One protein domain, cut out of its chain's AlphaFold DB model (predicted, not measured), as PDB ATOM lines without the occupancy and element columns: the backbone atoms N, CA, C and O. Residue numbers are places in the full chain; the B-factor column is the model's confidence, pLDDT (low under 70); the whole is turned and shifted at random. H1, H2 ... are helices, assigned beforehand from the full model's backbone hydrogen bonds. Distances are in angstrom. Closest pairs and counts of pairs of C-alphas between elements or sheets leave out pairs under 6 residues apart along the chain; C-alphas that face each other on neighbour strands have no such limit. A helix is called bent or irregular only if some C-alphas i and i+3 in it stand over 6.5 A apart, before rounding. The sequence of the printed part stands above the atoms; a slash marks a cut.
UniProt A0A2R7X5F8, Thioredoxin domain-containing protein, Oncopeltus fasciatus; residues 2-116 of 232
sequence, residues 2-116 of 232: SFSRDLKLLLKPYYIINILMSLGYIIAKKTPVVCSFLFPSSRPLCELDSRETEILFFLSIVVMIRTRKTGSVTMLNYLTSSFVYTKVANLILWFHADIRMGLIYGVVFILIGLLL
ATOM      1  N   SER A   2     191.594 199.464 230.530       61.19
ATOM      2  CA  SER A   2     191.503 198.321 229.582       61.19
ATOM      3  C   SER A   2     190.177 198.248 228.809       61.19
ATOM      4  O   SER A   2     190.185 198.211 227.585       61.19
ATOM      5  N   PHE A   3     189.032 198.320 229.498       66.44
ATOM      6  CA  PHE A   3     187.728 198.010 228.889       66.44
ATOM      7  C   PHE A   3     187.342 198.928 227.715       66.44
ATOM      8  O   PHE A   3     186.905 198.457 226.671       66.44
ATOM      9  N   SER A   4     187.559 200.242 227.831       73.12
ATOM     10  CA  SER A   4     187.263 201.193 226.747       73.12
ATOM     11  C   SER A   4     188.175 201.007 225.529       73.12
ATOM     12  O   SER A   4     187.765 201.297 224.407       73.12
ATOM     13  N   ARG A   5     189.411 200.530 225.733       75.75
ATOM     14  CA  ARG A   5     190.332 200.189 224.639       75.75
ATOM     15  C   ARG A   5     189.871 198.913 223.943       75.75
ATOM     16  O   ARG A   5     189.818 198.883 222.719       75.75
ATOM     17  N   ASP A   6     189.474 197.912 224.721       76.69
ATOM     18  CA  ASP A   6     188.967 196.638 224.212       76.69
ATOM     19  C   ASP A   6     187.661 196.841 223.422       76.69
ATOM     20  O   ASP A   6     187.515 196.302 222.329       76.69
ATOM     21  N   LEU A   7     186.761 197.717 223.883       81.19
ATOM     22  CA  LEU A   7     185.539 198.068 223.152       81.19
ATOM     23  C   LEU A   7     185.830 198.789 221.824       81.19
ATOM     24  O   LEU A   7     185.211 198.486 220.808       81.19
ATOM     25  N   LYS A   8     186.810 199.703 221.799       81.88
ATOM     26  CA  LYS A   8     187.269 200.332 220.547       81.88
ATOM     27  C   LYS A   8     187.870 199.311 219.582       81.88
ATOM     28  O   LYS A   8     187.693 199.441 218.376       81.88
ATOM     29  N   LEU A   9     188.565 198.296 220.098       81.38
ATOM     30  CA  LEU A   9     189.090 197.205 219.279       81.38
ATOM     31  C   LEU A   9     187.957 196.361 218.687       81.38
ATOM     32  O   LEU A   9     188.025 196.053 217.502       81.38
ATOM     33  N   LEU A  10     186.892 196.079 219.446       84.12
ATOM     34  CA  LEU A  10     185.708 195.359 218.949       84.12
ATOM     35  C   LEU A  10     184.963 196.085 217.821       84.12
ATOM     36  O   LEU A  10     184.285 195.436 217.030       84.12
ATOM     37  N   LEU A  11     185.109 197.407 217.709       85.88
ATOM     38  CA  LEU A  11     184.545 198.182 216.601       85.88
ATOM     39  C   LEU A  11     185.334 198.031 215.291       85.88
ATOM     40  O   LEU A  11     184.893 198.523 214.253       85.88
ATOM     41  N   LYS A  12     186.495 197.359 215.295       88.19
ATOM     42  CA  LYS A  12     187.209 197.075 214.046       88.19
ATOM     43  C   LYS A  12     186.372 196.131 213.165       88.19
ATOM     44  O   LYS A  12     185.794 195.176 213.694       88.19
ATOM     45  N   PRO A  13     186.377 196.317 211.829       89.81
ATOM     46  CA  PRO A  13     185.571 195.518 210.898       89.81
ATOM     47  C   PRO A  13     185.727 194.007 211.084       89.81
ATOM     48  O   PRO A  13     184.742 193.276 211.025       89.81
ATOM     49  N   TYR A  14     186.949 193.554 211.388       90.31
ATOM     50  CA  TYR A  14     187.243 192.160 211.705       90.31
ATOM     51  C   TYR A  14     186.306 191.599 212.784       90.31
ATOM     52  O   TYR A  14     185.620 190.608 212.539       90.31
ATOM     53  N   TYR A  15     186.227 192.229 213.959       90.69
ATOM     54  CA  TYR A  15     185.439 191.701 215.075       90.69
ATOM     55  C   TYR A  15     183.943 191.775 214.796       90.69
ATOM     56  O   TYR A  15     183.244 190.796 215.036       90.69
ATOM     57  N   ILE A  16     183.463 192.881 214.222       91.69
ATOM     58  CA  ILE A  16     182.047 193.049 213.869       91.69
ATOM     59  C   ILE A  16     181.599 191.934 212.921       91.69
ATOM     60  O   ILE A  16     180.629 191.229 213.196       91.69
ATOM     61  N   ILE A  17     182.334 191.721 211.830       92.88
ATOM     62  CA  ILE A  17     181.988 190.718 210.820       92.88
ATOM     63  C   ILE A  17     182.086 189.304 211.402       92.88
ATOM     64  O   ILE A  17     181.205 188.477 211.173       92.88
ATOM     65  N   ASN A  18     183.115 189.018 212.206       92.62
ATOM     66  CA  ASN A  18     183.246 187.721 212.868       92.62
ATOM     67  C   ASN A  18     182.097 187.444 213.854       92.62
ATOM     68  O   ASN A  18     181.595 186.319 213.875       92.62
ATOM     69  N   ILE A  19     181.651 188.444 214.623       92.69
ATOM     70  CA  ILE A  19     180.496 188.333 215.528       92.69
ATOM     71  C   ILE A  19     179.218 188.083 214.725       92.69
ATOM     72  O   ILE A  19     178.477 187.156 215.045       92.69
ATOM     73  N   LEU A  20     178.981 188.848 213.655       93.25
ATOM     74  CA  LEU A  20     177.805 188.679 212.798       93.25
ATOM     75  C   LEU A  20     177.757 187.283 212.172       93.25
ATOM     76  O   LEU A  20     176.719 186.632 212.211       93.25
ATOM     77  N   MET A  21     178.883 186.772 211.671       92.81
ATOM     78  CA  MET A  21     178.962 185.394 211.178       92.81
ATOM     79  C   MET A  21     178.724 184.358 212.283       92.81
ATOM     80  O   MET A  21     178.090 183.335 212.050       92.81
ATOM     81  N   SER A  22     179.224 184.622 213.491       93.12
ATOM     82  CA  SER A  22     179.104 183.725 214.646       93.12
ATOM     83  C   SER A  22     177.686 183.676 215.224       93.12
ATOM     84  O   SER A  22     177.288 182.666 215.796       93.12
ATOM     85  N   LEU A  23     176.893 184.729 215.055       92.50
ATOM     86  CA  LEU A  23     175.501 184.770 215.509       92.50
ATOM     87  C   LEU A  23     174.497 184.614 214.362       92.50
ATOM     88  O   LEU A  23     173.301 184.491 214.612       92.50
ATOM     89  N   GLY A  24     174.970 184.589 213.114       92.25
ATOM     90  CA  GLY A  24     174.140 184.708 211.919       92.25
ATOM     91  C   GLY A  24     173.036 183.661 211.824       92.25
ATOM     92  O   GLY A  24     171.903 184.019 211.520       92.25
ATOM     93  N   TYR A  25     173.324 182.395 212.144       92.31
ATOM     94  CA  TYR A  25     172.305 181.341 212.122       92.31
ATOM     95  C   TYR A  25     171.212 181.576 213.169       92.31
ATOM     96  O   TYR A  25     170.023 181.562 212.858       92.31
ATOM     97  N   ILE A  26     171.616 181.849 214.415       91.75
ATOM     98  CA  ILE A  26     170.693 182.070 215.535       91.75
ATOM     99  C   ILE A  26     169.824 183.302 215.264       91.75
ATOM    100  O   ILE A  26     168.609 183.247 215.445       91.75
ATOM    101  N   ILE A  27     170.428 184.393 214.780       91.69
ATOM    102  CA  ILE A  27     169.713 185.621 214.415       91.69
ATOM    103  C   ILE A  27     168.726 185.341 213.279       91.69
ATOM    104  O   ILE A  27     167.565 185.743 213.378       91.69
ATOM    105  N   ALA A  28     169.146 184.624 212.233       90.06
ATOM    106  CA  ALA A  28     168.279 184.276 211.110       90.06
ATOM    107  C   ALA A  28     167.087 183.412 211.544       90.06
ATOM    108  O   ALA A  28     165.970 183.638 211.085       90.06
ATOM    109  N   LYS A  29     167.303 182.462 212.462       88.62
ATOM    110  CA  LYS A  29     166.258 181.566 212.970       88.62
ATOM    111  C   LYS A  29     165.292 182.261 213.934       88.62
ATOM    112  O   LYS A  29     164.101 181.985 213.896       88.62
ATOM    113  N   LYS A  30     165.780 183.160 214.796       88.19
ATOM    114  CA  LYS A  30     164.967 183.818 215.837       88.19
ATOM    115  C   LYS A  30     164.276 185.098 215.384       88.19
ATOM    116  O   LYS A  30     163.320 185.516 216.030       88.19
ATOM    117  N   THR A  31     164.725 185.722 214.297       89.56
ATOM    118  CA  THR A  31     164.098 186.942 213.774       89.56
ATOM    119  C   THR A  31     162.905 186.563 212.891       89.56
ATOM    120  O   THR A  31     163.135 186.022 211.811       89.56
ATOM    121  N   PRO A  32     161.644 186.862 213.270       83.94
ATOM    122  CA  PRO A  32     160.459 186.318 212.588       83.94
ATOM    123  C   PRO A  32     160.394 186.621 211.083       83.94
ATOM    124  O   PRO A  32     160.027 185.762 210.282       83.94
ATOM    125  N   VAL A  33     160.811 187.828 210.684       86.25
ATOM    126  CA  VAL A  33     160.825 188.263 209.276       86.25
ATOM    127  C   VAL A  33     161.840 187.467 208.453       86.25
ATOM    128  O   VAL A  33     161.531 186.992 207.366       86.25
ATOM    129  N   VAL A  34     163.052 187.283 208.979       86.31
ATOM    130  CA  VAL A  34     164.131 186.565 208.281       86.31
ATOM    131  C   VAL A  34     163.860 185.062 208.278       86.31
ATOM    132  O   VAL A  34     164.048 184.394 207.265       86.31
ATOM    133  N   CYS A  35     163.366 184.541 209.398       86.44
ATOM    134  CA  CYS A  35     163.043 183.138 209.582       86.44
ATOM    135  C   CYS A  35     161.934 182.665 208.639       86.44
ATOM    136  O   CYS A  35     162.086 181.630 207.997       86.44
ATOM    137  N   SER A  36     160.838 183.418 208.525       83.62
ATOM    138  CA  SER A  36     159.736 183.056 207.622       83.62
ATOM    139  C   SER A  36     160.162 183.053 206.151       83.62
ATOM    140  O   SER A  36     159.655 182.246 205.375       83.62
ATOM    141  N   PHE A  37     161.129 183.898 205.781       86.25
ATOM    142  CA  PHE A  37     161.689 183.947 204.434       86.25
ATOM    143  C   PHE A  37     162.692 182.815 204.153       86.25
ATOM    144  O   PHE A  37     162.620 182.175 203.107       86.25
ATOM    145  N   LEU A  38     163.629 182.559 205.073       84.81
ATOM    146  CA  LEU A  38     164.711 181.582 204.882       84.81
ATOM    147  C   LEU A  38     164.325 180.146 205.257       84.81
ATOM    148  O   LEU A  38     164.878 179.203 204.698       84.81
ATOM    149  N   PHE A  39     163.393 179.966 206.192       86.25
ATOM    150  CA  PHE A  39     162.991 178.663 206.730       86.25
ATOM    151  C   PHE A  39     161.466 178.445 206.675       86.25
ATOM    152  O   PHE A  39     160.864 178.069 207.690       86.25
ATOM    153  N   PRO A  40     160.815 178.614 205.506       80.25
ATOM    154  CA  PRO A  40     159.356 178.523 205.385       80.25
ATOM    155  C   PRO A  40     158.809 177.126 205.721       80.25
ATOM    156  O   PRO A  40     157.654 176.982 206.110       80.25
ATOM    157  N   SER A  41     159.636 176.087 205.587       77.19
ATOM    158  CA  SER A  41     159.261 174.691 205.847       77.19
ATOM    159  C   SER A  41     159.571 174.215 207.272       77.19
ATOM    160  O   SER A  41     159.301 173.058 207.591       77.19
ATOM    161  N   SER A  42     160.138 175.070 208.132       75.88
ATOM    162  CA  SER A  42     160.463 174.700 209.515       75.88
ATOM    163  C   SER A  42     159.204 174.583 210.388       75.88
ATOM    164  O   SER A  42     158.299 175.411 210.309       75.88
ATOM    165  N   ARG A  43     159.125 173.531 211.213       74.06
ATOM    166  CA  ARG A  43     158.037 173.305 212.179       74.06
ATOM    167  C   ARG A  43     158.640 172.884 213.522       74.06
ATOM    168  O   ARG A  43     159.311 171.854 213.527       74.06
ATOM    169  N   PRO A  44     158.371 173.573 214.644       77.75
ATOM    170  CA  PRO A  44     157.713 174.880 214.781       77.75
ATOM    171  C   PRO A  44     158.485 176.026 214.100       77.75
ATOM    172  O   PRO A  44     159.710 175.990 213.984       77.75
ATOM    173  N   LEU A  45     157.759 177.038 213.606       79.44
ATOM    174  CA  LEU A  45     158.373 178.184 212.923       79.44
ATOM    175  C   LEU A  45     159.228 178.989 213.910       79.44
ATOM    176  O   LEU A  45     158.767 179.350 214.988       79.44
ATOM    177  N   CYS A  46     160.450 179.328 213.502       81.25
ATOM    178  CA  CYS A  46     161.366 180.212 214.243       81.25
ATOM    179  C   CYS A  46     161.803 179.708 215.626       81.25
ATOM    180  O   CYS A  46     162.340 180.451 216.457       81.25
ATOM    181  N   GLU A  47     161.640 178.410 215.853       85.81
ATOM    182  CA  GLU A  47     162.181 177.708 217.003       85.81
ATOM    183  C   GLU A  47     163.394 176.869 216.609       85.81
ATOM    184  O   GLU A  47     163.595 176.549 215.437       85.81
ATOM    185  N   LEU A  48     164.238 176.590 217.603       85.81
ATOM    186  CA  LEU A  48     165.409 175.749 217.409       85.81
ATOM    187  C   LEU A  48     164.981 174.292 217.545       85.81
ATOM    188  O   LEU A  48     164.344 173.934 218.534       85.81
ATOM    189  N   ASP A  49     165.347 173.472 216.570       87.44
ATOM    190  CA  ASP A  49     165.109 172.033 216.626       87.44
ATOM    191  C   ASP A  49     166.024 171.372 217.676       87.44
ATOM    192  O   ASP A  49     167.053 171.926 218.087       87.44
ATOM    193  N   SER A  50     165.680 170.157 218.104       88.50
ATOM    194  CA  SER A  50     166.456 169.392 219.087       88.50
ATOM    195  C   SER A  50     167.904 169.203 218.630       88.50
ATOM    196  O   SER A  50     168.832 169.463 219.391       88.50
ATOM    197  N   ARG A  51     168.116 168.866 217.349       89.50
ATOM    198  CA  ARG A  51     169.460 168.712 216.762       89.50
ATOM    199  C   ARG A  51     170.252 170.017 216.733       89.50
ATOM    200  O   ARG A  51     171.446 170.026 217.017       89.50
ATOM    201  N   GLU A  52     169.601 171.130 216.401       91.25
ATOM    202  CA  GLU A  52     170.239 172.454 216.408       91.25
ATOM    203  C   GLU A  52     170.681 172.825 217.832       91.25
ATOM    204  O   GLU A  52     171.789 173.324 218.042       91.25
ATOM    205  N   THR A  53     169.842 172.512 218.821       91.31
ATOM    206  CA  THR A  53     170.123 172.733 220.243       91.31
ATOM    207  C   THR A  53     171.278 171.857 220.739       91.31
ATOM    208  O   THR A  53     172.162 172.358 221.433       91.31
ATOM    209  N   GLU A  54     171.339 170.585 220.334       93.69
ATOM    210  CA  GLU A  54     172.462 169.683 220.627       93.69
ATOM    211  C   GLU A  54     173.791 170.217 220.066       93.69
ATOM    212  O   GLU A  54     174.801 170.235 220.775       93.69
ATOM    213  N   ILE A  55     173.793 170.720 218.823       93.25
ATOM    214  CA  ILE A  55     174.985 171.314 218.191       93.25
ATOM    215  C   ILE A  55     175.455 172.552 218.968       93.25
ATOM    216  O   ILE A  55     176.649 172.699 219.243       93.25
ATOM    217  N   LEU A  56     174.535 173.442 219.351       93.12
ATOM    218  CA  LEU A  56     174.858 174.646 220.124       93.12
ATOM    219  C   LEU A  56     175.345 174.321 221.544       93.12
ATOM    220  O   LEU A  56     176.254 174.978 222.066       93.12
ATOM    221  N   PHE A  57     174.786 173.283 222.164       93.69
ATOM    222  CA  PHE A  57     175.242 172.796 223.460       93.69
ATOM    223  C   PHE A  57     176.661 172.222 223.371       93.69
ATOM    224  O   PHE A  57     177.535 172.591 224.160       93.69
ATOM    225  N   PHE A  58     176.935 171.399 222.353       94.12
ATOM    226  CA  PHE A  58     178.273 170.874 222.095       94.12
ATOM    227  C   PHE A  58     179.290 171.994 221.838       94.12
ATOM    228  O   PHE A  58     180.375 171.992 222.426       94.12
ATOM    229  N   LEU A  59     178.927 172.999 221.033       93.50
ATOM    230  CA  LEU A  59     179.746 174.194 220.820       93.50
ATOM    231  C   LEU A  59     180.097 174.878 222.149       93.50
ATOM    232  O   LEU A  59     181.259 175.218 222.375       93.50
ATOM    233  N   SER A  60     179.114 175.053 223.033       90.56
ATOM    234  CA  SER A  60     179.309 175.700 224.335       90.56
ATOM    235  C   SER A  60     180.330 174.943 225.194       90.56
ATOM    236  O   SER A  60     181.234 175.554 225.770       90.56
ATOM    237  N   ILE A  61     180.263 173.607 225.210       92.00
ATOM    238  CA  ILE A  61     181.244 172.750 225.894       92.00
ATOM    239  C   ILE A  61     182.640 172.903 225.276       92.00
ATOM    240  O   ILE A  61     183.622 173.081 225.999       92.00
ATOM    241  N   VAL A  62     182.750 172.860 223.945       90.81
ATOM    242  CA  VAL A  62     184.037 172.986 223.241       90.81
ATOM    243  C   VAL A  62     184.700 174.328 223.548       90.81
ATOM    244  O   VAL A  62     185.882 174.355 223.905       90.81
ATOM    245  N   VAL A  63     183.947 175.428 223.468       89.19
ATOM    246  CA  VAL A  63     184.439 176.773 223.794       89.19
ATOM    247  C   VAL A  63     184.876 176.841 225.259       89.19
ATOM    248  O   VAL A  63     185.969 177.337 225.543       89.19
ATOM    249  N   MET A  64     184.104 176.272 226.190       86.69
ATOM    250  CA  MET A  64     184.458 176.231 227.613       86.69
ATOM    251  C   MET A  64     185.766 175.460 227.867       86.69
ATOM    252  O   MET A  64     186.659 175.963 228.553       86.69
ATOM    253  N   ILE A  65     185.927 174.262 227.295       87.12
ATOM    254  CA  ILE A  65     187.140 173.441 227.459       87.12
ATOM    255  C   ILE A  65     188.359 174.155 226.867       87.12
ATOM    256  O   ILE A  65     189.415 174.235 227.503       87.12
ATOM    257  N   ARG A  66     188.226 174.694 225.649       84.38
ATOM    258  CA  ARG A  66     189.314 175.403 224.960       84.38
ATOM    259  C   ARG A  66     189.727 176.663 225.699       84.38
ATOM    260  O   ARG A  66     190.925 176.910 225.840       84.38
ATOM    261  N   THR A  67     188.761 177.391 226.243       76.62
ATOM    262  CA  THR A  67     189.024 178.543 227.107       76.62
ATOM    263  C   THR A  67     189.861 178.142 228.308       76.62
ATOM    264  O   THR A  67     190.920 178.727 228.539       76.62
ATOM    265  N   ARG A  68     189.415 177.125 229.058       79.50
ATOM    266  CA  ARG A  68     190.110 176.680 230.274       79.50
ATOM    267  C   ARG A  68     191.546 176.260 229.984       79.50
ATOM    268  O   ARG A  68     192.433 176.572 230.767       79.50
ATOM    269  N   LYS A  69     191.782 175.588 228.854       78.50
ATOM    270  CA  LYS A  69     193.120 175.139 228.447       78.50
ATOM    271  C   LYS A  69     194.035 176.285 228.003       78.50
ATOM    272  O   LYS A  69     195.241 176.193 228.196       78.50
ATOM    273  N   THR A  70     193.476 177.329 227.396       69.06
ATOM    274  CA  THR A  70     194.249 178.466 226.868       69.06
ATOM    275  C   THR A  70     194.639 179.449 227.974       69.06
ATOM    276  O   THR A  70     195.616 180.172 227.822       69.06
ATOM    277  N   GLY A  71     193.905 179.481 229.096       64.44
ATOM    278  CA  GLY A  71     194.229 180.358 230.230       64.44
ATOM    279  C   GLY A  71     194.181 181.848 229.875       64.44
ATOM    280  O   GLY A  71     194.841 182.660 230.517       64.44
ATOM    281  N   SER A  72     193.441 182.209 228.822       62.78
ATOM    282  CA  SER A  72     193.370 183.582 228.335       62.78
ATOM    283  C   SER A  72     192.707 184.482 229.374       62.78
ATOM    284  O   SER A  72     191.538 184.297 229.699       62.78
ATOM    285  N   VAL A  73     193.446 185.479 229.859       66.19
ATOM    286  CA  VAL A  73     192.955 186.463 230.838       66.19
ATOM    287  C   VAL A  73     192.274 187.670 230.186       66.19
ATOM    288  O   VAL A  73     191.602 188.439 230.869       66.19
ATOM    289  N   THR A  74     192.423 187.854 228.869       74.44
ATOM    290  CA  THR A  74     191.834 188.984 228.138       74.44
ATOM    291  C   THR A  74     190.573 188.570 227.378       74.44
ATOM    292  O   THR A  74     190.519 187.517 226.735       74.44
ATOM    293  N   MET A  75     189.552 189.435 227.422       77.50
ATOM    294  CA  MET A  75     188.264 189.229 226.742       77.50
ATOM    295  C   MET A  75     188.429 189.105 225.220       77.50
ATOM    296  O   MET A  75     187.752 188.301 224.585       77.50
ATOM    297  N   LEU A  76     189.345 189.877 224.631       80.44
ATOM    298  CA  LEU A  76     189.554 189.892 223.183       80.44
ATOM    299  C   LEU A  76     190.109 188.556 222.672       80.44
ATOM    300  O   LEU A  76     189.561 187.984 221.737       80.44
ATOM    301  N   ASN A  77     191.125 188.011 223.346       77.56
ATOM    302  CA  ASN A  77     191.709 186.719 222.986       77.56
ATOM    303  C   ASN A  77     190.717 185.566 223.199       77.56
ATOM    304  O   ASN A  77     190.710 184.610 222.421       77.56
ATOM    305  N   TYR A  78     189.855 185.665 224.218       81.38
ATOM    306  CA  TYR A  78     188.746 184.729 224.422       81.38
ATOM    307  C   TYR A  78     187.779 184.741 223.228       81.38
ATOM    308  O   TYR A  78     187.435 183.689 222.683       81.38
ATOM    309  N   LEU A  79     187.372 185.938 222.796       84.19
ATOM    310  CA  LEU A  79     186.435 186.128 221.695       84.19
ATOM    311  C   LEU A  79     187.026 185.641 220.362       84.19
ATOM    312  O   LEU A  79     186.394 184.827 219.688       84.19
ATOM    313  N   THR A  80     188.252 186.062 220.017       84.25
ATOM    314  CA  THR A  80     188.923 185.628 218.780       84.25
ATOM    315  C   THR A  80     189.050 184.106 218.734       84.25
ATOM    316  O   THR A  80     188.691 183.484 217.733       84.25
ATOM    317  N   SER A  81     189.500 183.484 219.831       83.06
ATOM    318  CA  SER A  81     189.666 182.025 219.896       83.06
ATOM    319  C   SER A  81     188.344 181.277 219.702       83.06
ATOM    320  O   SER A  81     188.340 180.154 219.201       83.06
ATOM    321  N   SER A  82     187.220 181.890 220.079       87.81
ATOM    322  CA  SER A  82     185.888 181.292 219.961       87.81
ATOM    323  C   SER A  82     185.320 181.374 218.541       87.81
ATOM    324  O   SER A  82     184.616 180.455 218.122       87.81
ATOM    325  N   PHE A  83     185.662 182.408 217.761       91.50
ATOM    326  CA  PHE A  83     185.081 182.639 216.432       91.50
ATOM    327  C   PHE A  83     185.224 181.460 215.476       91.50
ATOM    328  O   PHE A  83     184.271 181.139 214.772       91.50
ATOM    329  N   VAL A  84     186.380 180.795 215.441       90.44
ATOM    330  CA  VAL A  84     186.583 179.651 214.536       90.44
ATOM    331  C   VAL A  84     185.616 178.517 214.880       90.44
ATOM    332  O   VAL A  84     184.955 177.985 213.991       90.44
ATOM    333  N   TYR A  85     185.472 178.191 216.168       92.06
ATOM    334  CA  TYR A  85     184.570 177.130 216.620       92.06
ATOM    335  C   TYR A  85     183.110 177.482 216.341       92.06
ATOM    336  O   TYR A  85     182.373 176.659 215.798       92.06
ATOM    337  N   THR A  86     182.702 178.716 216.641       93.62
ATOM    338  CA  THR A  86     181.330 179.167 216.394       93.62
ATOM    339  C   THR A  86     181.009 179.216 214.903       93.62
ATOM    340  O   THR A  86     179.931 178.795 214.495       93.62
ATOM    341  N   LYS A  87     181.946 179.655 214.057       94.50
ATOM    342  CA  LYS A  87     181.753 179.685 212.602       94.50
ATOM    343  C   LYS A  87     181.631 178.289 212.001       94.50
ATOM    344  O   LYS A  87     180.798 178.106 211.119       94.50
ATOM    345  N   VAL A  88     182.411 177.319 212.480       94.62
ATOM    346  CA  VAL A  88     182.296 175.914 212.056       94.62
ATOM    347  C   VAL A  88     180.962 175.320 212.510       94.62
ATOM    348  O   VAL A  88     180.289 174.672 211.715       94.62
ATOM    349  N   ALA A  89     180.527 175.589 213.742       94.88
ATOM    350  CA  ALA A  89     179.208 175.164 214.206       94.88
ATOM    351  C   ALA A  89     178.077 175.788 213.368       94.88
ATOM    352  O   ALA A  89     177.182 175.071 212.932       94.88
ATOM    353  N   ASN A  90     178.151 177.086 213.049       94.81
ATOM    354  CA  ASN A  90     177.190 177.727 212.145       94.81
ATOM    355  C   ASN A  90     177.214 177.134 210.743       94.81
ATOM    356  O   ASN A  90     176.157 176.984 210.146       94.81
ATOM    357  N   LEU A  91     178.384 176.777 210.215       96.06
ATOM    358  CA  LEU A  91     178.479 176.102 208.923       96.06
ATOM    359  C   LEU A  91     177.698 174.777 208.946       96.06
ATOM    360  O   LEU A  91     176.921 174.520 208.031       96.06
ATOM    361  N   ILE A  92     177.847 173.980 210.010       94.88
ATOM    362  CA  ILE A  92     177.100 172.726 210.201       94.88
ATOM    363  C   ILE A  92     175.593 172.997 210.306       94.88
ATOM    364  O   ILE A  92     174.807 172.300 209.668       94.88
ATOM    365  N   LEU A  93     175.186 174.021 211.062       93.88
ATOM    366  CA  LEU A  93     173.779 174.415 211.198       93.88
ATOM    367  C   LEU A  93     173.176 174.847 209.854       93.88
ATOM    368  O   LEU A  93     172.089 174.402 209.495       93.88
ATOM    369  N   TRP A  94     173.900 175.645 209.066       94.44
ATOM    370  CA  TRP A  94     173.463 176.036 207.726       94.44
ATOM    371  C   TRP A  94     173.355 174.837 206.787       94.44
ATOM    372  O   TRP A  94     172.356 174.738 206.086       94.44
ATOM    373  N   PHE A  95     174.310 173.900 206.808       94.38
ATOM    374  CA  PHE A  95     174.212 172.658 206.032       94.38
ATOM    375  C   PHE A  95     173.040 171.774 206.456       94.38
ATOM    376  O   PHE A  95     172.418 171.150 205.600       94.38
ATOM    377  N   HIS A  96     172.740 171.718 207.756       90.75
ATOM    378  CA  HIS A  96     171.570 171.005 208.256       90.75
ATOM    379  C   HIS A  96     170.279 171.649 207.737       90.75
ATOM    380  O   HIS A  96     169.337 170.935 207.395       90.75
ATOM    381  N   ALA A  97     170.202 172.979 207.704       89.12
ATOM    382  CA  ALA A  97     168.993 173.667 207.274       89.12
ATOM    383  C   ALA A  97     168.783 173.612 205.751       89.12
ATOM    384  O   ALA A  97     167.698 173.261 205.298       89.12
ATOM    385  N   ASP A  98     169.812 173.945 204.969       90.12
ATOM    386  CA  ASP A  98     169.825 173.817 203.511       90.12
ATOM    387  C   ASP A  98     171.275 173.750 203.010       90.12
ATOM    388  O   ASP A  98     172.091 174.644 203.254       90.12
ATOM    389  N   ILE A  99     171.591 172.715 202.230       92.00
ATOM    390  CA  ILE A  99     172.921 172.508 201.648       92.00
ATOM    391  C   ILE A  99     173.399 173.737 200.856       92.00
ATOM    392  O   ILE A  99     174.573 174.100 200.941       92.00
ATOM    393  N   ARG A 100     172.513 174.411 200.114       93.44
ATOM    394  CA  ARG A 100     172.852 175.592 199.303       93.44
ATOM    395  C   ARG A 100     173.302 176.756 200.183       93.44
ATOM    396  O   ARG A 100     174.313 177.392 199.890       93.44
ATOM    397  N   MET A 101     172.589 177.000 201.281       91.44
ATOM    398  CA  MET A 101     172.924 178.060 202.235       91.44
ATOM    399  C   MET A 101     174.208 177.735 203.003       91.44
ATOM    400  O   MET A 101     175.034 178.624 203.211       91.44
ATOM    401  N   GLY A 102     174.422 176.460 203.344       94.00
ATOM    402  CA  GLY A 102     175.686 175.967 203.897       94.00
ATOM    403  C   GLY A 102     176.881 176.243 202.983       94.00
ATOM    404  O   GLY A 102     177.891 176.775 203.440       94.00
ATOM    405  N   LEU A 103     176.752 175.975 201.678       95.81
ATOM    406  CA  LEU A 103     177.803 176.267 200.695       95.81
ATOM    407  C   LEU A 103     178.095 177.769 200.588       95.81
ATOM    408  O   LEU A 103     179.260 178.164 200.636       95.81
ATOM    409  N   ILE A 104     177.057 178.609 200.493       95.38
ATOM    410  CA  ILE A 104     177.216 180.072 200.434       95.38
ATOM    411  C   ILE A 104     177.935 180.577 201.689       95.38
ATOM    412  O   ILE A 104     178.918 181.311 201.584       95.38
ATOM    413  N   TYR A 105     177.492 180.149 202.873       95.81
ATOM    414  CA  TYR A 105     178.130 180.526 204.130       95.81
ATOM    415  C   TYR A 105     179.586 180.041 204.198       95.81
ATOM    416  O   TYR A 105     180.455 180.789 204.642       95.81
ATOM    417  N   GLY A 106     179.882 178.832 203.712       95.12
ATOM    418  CA  GLY A 106     181.242 178.294 203.631       95.12
ATOM    419  C   GLY A 106     182.170 179.131 202.746       95.12
ATOM    420  O   GLY A 106     183.282 179.457 203.160       95.12
ATOM    421  N   VAL A 107     181.701 179.552 201.567       96.31
ATOM    422  CA  VAL A 107     182.461 180.444 200.675       96.31
ATOM    423  C   VAL A 107     182.703 181.798 201.339       96.31
ATOM    424  O   VAL A 107     183.838 182.274 201.364       96.31
ATOM    425  N   VAL A 108     181.667 182.396 201.933       94.94
ATOM    426  CA  VAL A 108     181.772 183.676 202.652       94.94
ATOM    427  C   VAL A 108     182.732 183.566 203.840       94.94
ATOM    428  O   VAL A 108     183.537 184.468 204.065       94.94
ATOM    429  N   PHE A 109     182.707 182.449 204.570       94.12
ATOM    430  CA  PHE A 109     183.620 182.179 205.677       94.12
ATOM    431  C   PHE A 109     185.083 182.168 205.224       94.12
ATOM    432  O   PHE A 109     185.905 182.856 205.833       94.12
ATOM    433  N   ILE A 110     185.398 181.446 204.146       93.69
ATOM    434  CA  ILE A 110     186.757 181.388 203.592       93.69
ATOM    435  C   ILE A 110     187.182 182.766 203.077       93.69
ATOM    436  O   ILE A 110     188.259 183.248 203.422       93.69
ATOM    437  N   LEU A 111     186.322 183.431 202.304       94.44
ATOM    438  CA  LEU A 111     186.610 184.733 201.708       94.44
ATOM    439  C   LEU A 111     186.884 185.800 202.776       94.44
ATOM    440  O   LEU A 111     187.866 186.527 202.675       94.44
ATOM    441  N   ILE A 112     186.085 185.851 203.844       91.75
ATOM    442  CA  ILE A 112     186.328 186.757 204.974       91.75
ATOM    443  C   ILE A 112     187.634 186.409 205.691       91.75
ATOM    444  O   ILE A 112     188.368 187.319 206.063       91.75
ATOM    445  N   GLY A 113     187.950 185.123 205.863       88.06
ATOM    446  CA  GLY A 113     189.219 184.698 206.460       88.06
ATOM    447  C   GLY A 113     190.449 185.156 205.665       88.06
ATOM    448  O   GLY A 113     191.478 185.453 206.262       88.06
ATOM    449  N   LEU A 114     190.328 185.253 204.337       89.94
ATOM    450  CA  LEU A 114     191.397 185.720 203.450       89.94
ATOM    451  C   LEU A 114     191.468 187.250 203.354       89.94
ATOM    452  O   LEU A 114     192.561 187.809 203.312       89.94
ATOM    453  N   LEU A 115     190.319 187.931 203.308       90.94
ATOM    454  CA  LEU A 115     190.252 189.385 203.111       90.94
ATOM    455  C   LEU A 115     190.410 190.189 204.406       90.94
ATOM    456  O   LEU A 115     190.823 191.346 204.361       90.94
ATOM    457  N   LEU A 116     190.048 189.611 205.551       87.94
ATOM    458  CA  LEU A 116     190.029 190.289 206.845       87.94
ATOM    459  C   LEU A 116     190.869 189.499 207.855       87.94
ATOM    460  O   LEU A 116     190.308 188.764 208.675       87.94
TER     461      LEU A 116
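What this domain is: This is residues 2 to 116 of the 232 residues of the protein "Thioredoxin domain-containing protein" of Oncopeltus fasciatus (UniProt A0A2R7X5F8). A long helix, H5, runs through the middle, with H4 packed along one side of it and H2 and H6 along other sides; H2, H5 and H6 form a bundle. The short H1 and H3 lie toward opposite ends of the long axis. The printed part has 115 residues with six named helices, H1 to H6 in order, and no named strand: all helix. It is compact, with a radius of gyration of the C-alphas of 15.3 A, and elongated, spanning 46 by 29 by 24 A.

Where its parts are: H1, residues 2 to 10, begins at C-alpha 2 (191.503, 198.321, 229.582). H2 is residues 13 to 30, 24.2 A long, irregular, with C-alphas 22 and 25 7.6 A apart and a kink of 52 degrees near residue 23. H3 is residues 32 to 38. H4, residues 50 to 70, is 30.3 A long. H5, residues 75 to 97, is 31.5 A long, only just irregular, with C-alphas 81 and 84 6.6 A apart. H6, residues 99 to 115, is 24.2 A long and ends at C-alpha 115 (190.252, 189.385, 203.111).

How they stand to each other: The hub H5 touches four helices. H4 and H5 form a hairpin at a shallow tilt of 24 degrees, closest at the C-alphas of Val 63 and Ser 82, 6.1 A. H5 and H6 form another at 28 degrees, closest at C-alphas 95 and 102, 4.2 A. H2 touches H5 at a steep tilt of 40 degrees, the same way; C-alphas 22 and 87 are closest, 5.2 A. H1 and H5 only just touch, with 3 pairs of C-alphas within 8 A, the closest being 6 and 76, 6.8 A. H3 touches H2 only at the corner, C-alphas 29 and 35 being closest at 4.9 A. H4 and H6 are apart. Every O i to N i+4 pair is within hydrogen-bond range in H1, H3, H4 and H6, against 12 of 14 in H2 and 17 of 19 in H5.

The domain as a whole: The two C-alphas farthest apart, of Ser 2 and Ser 41, are 46.5 A apart. The printed part has no cut. The link from H3 to H4, 11 residues, is long. Residues 2 to 3 and 70 to 73 have pLDDT under 70.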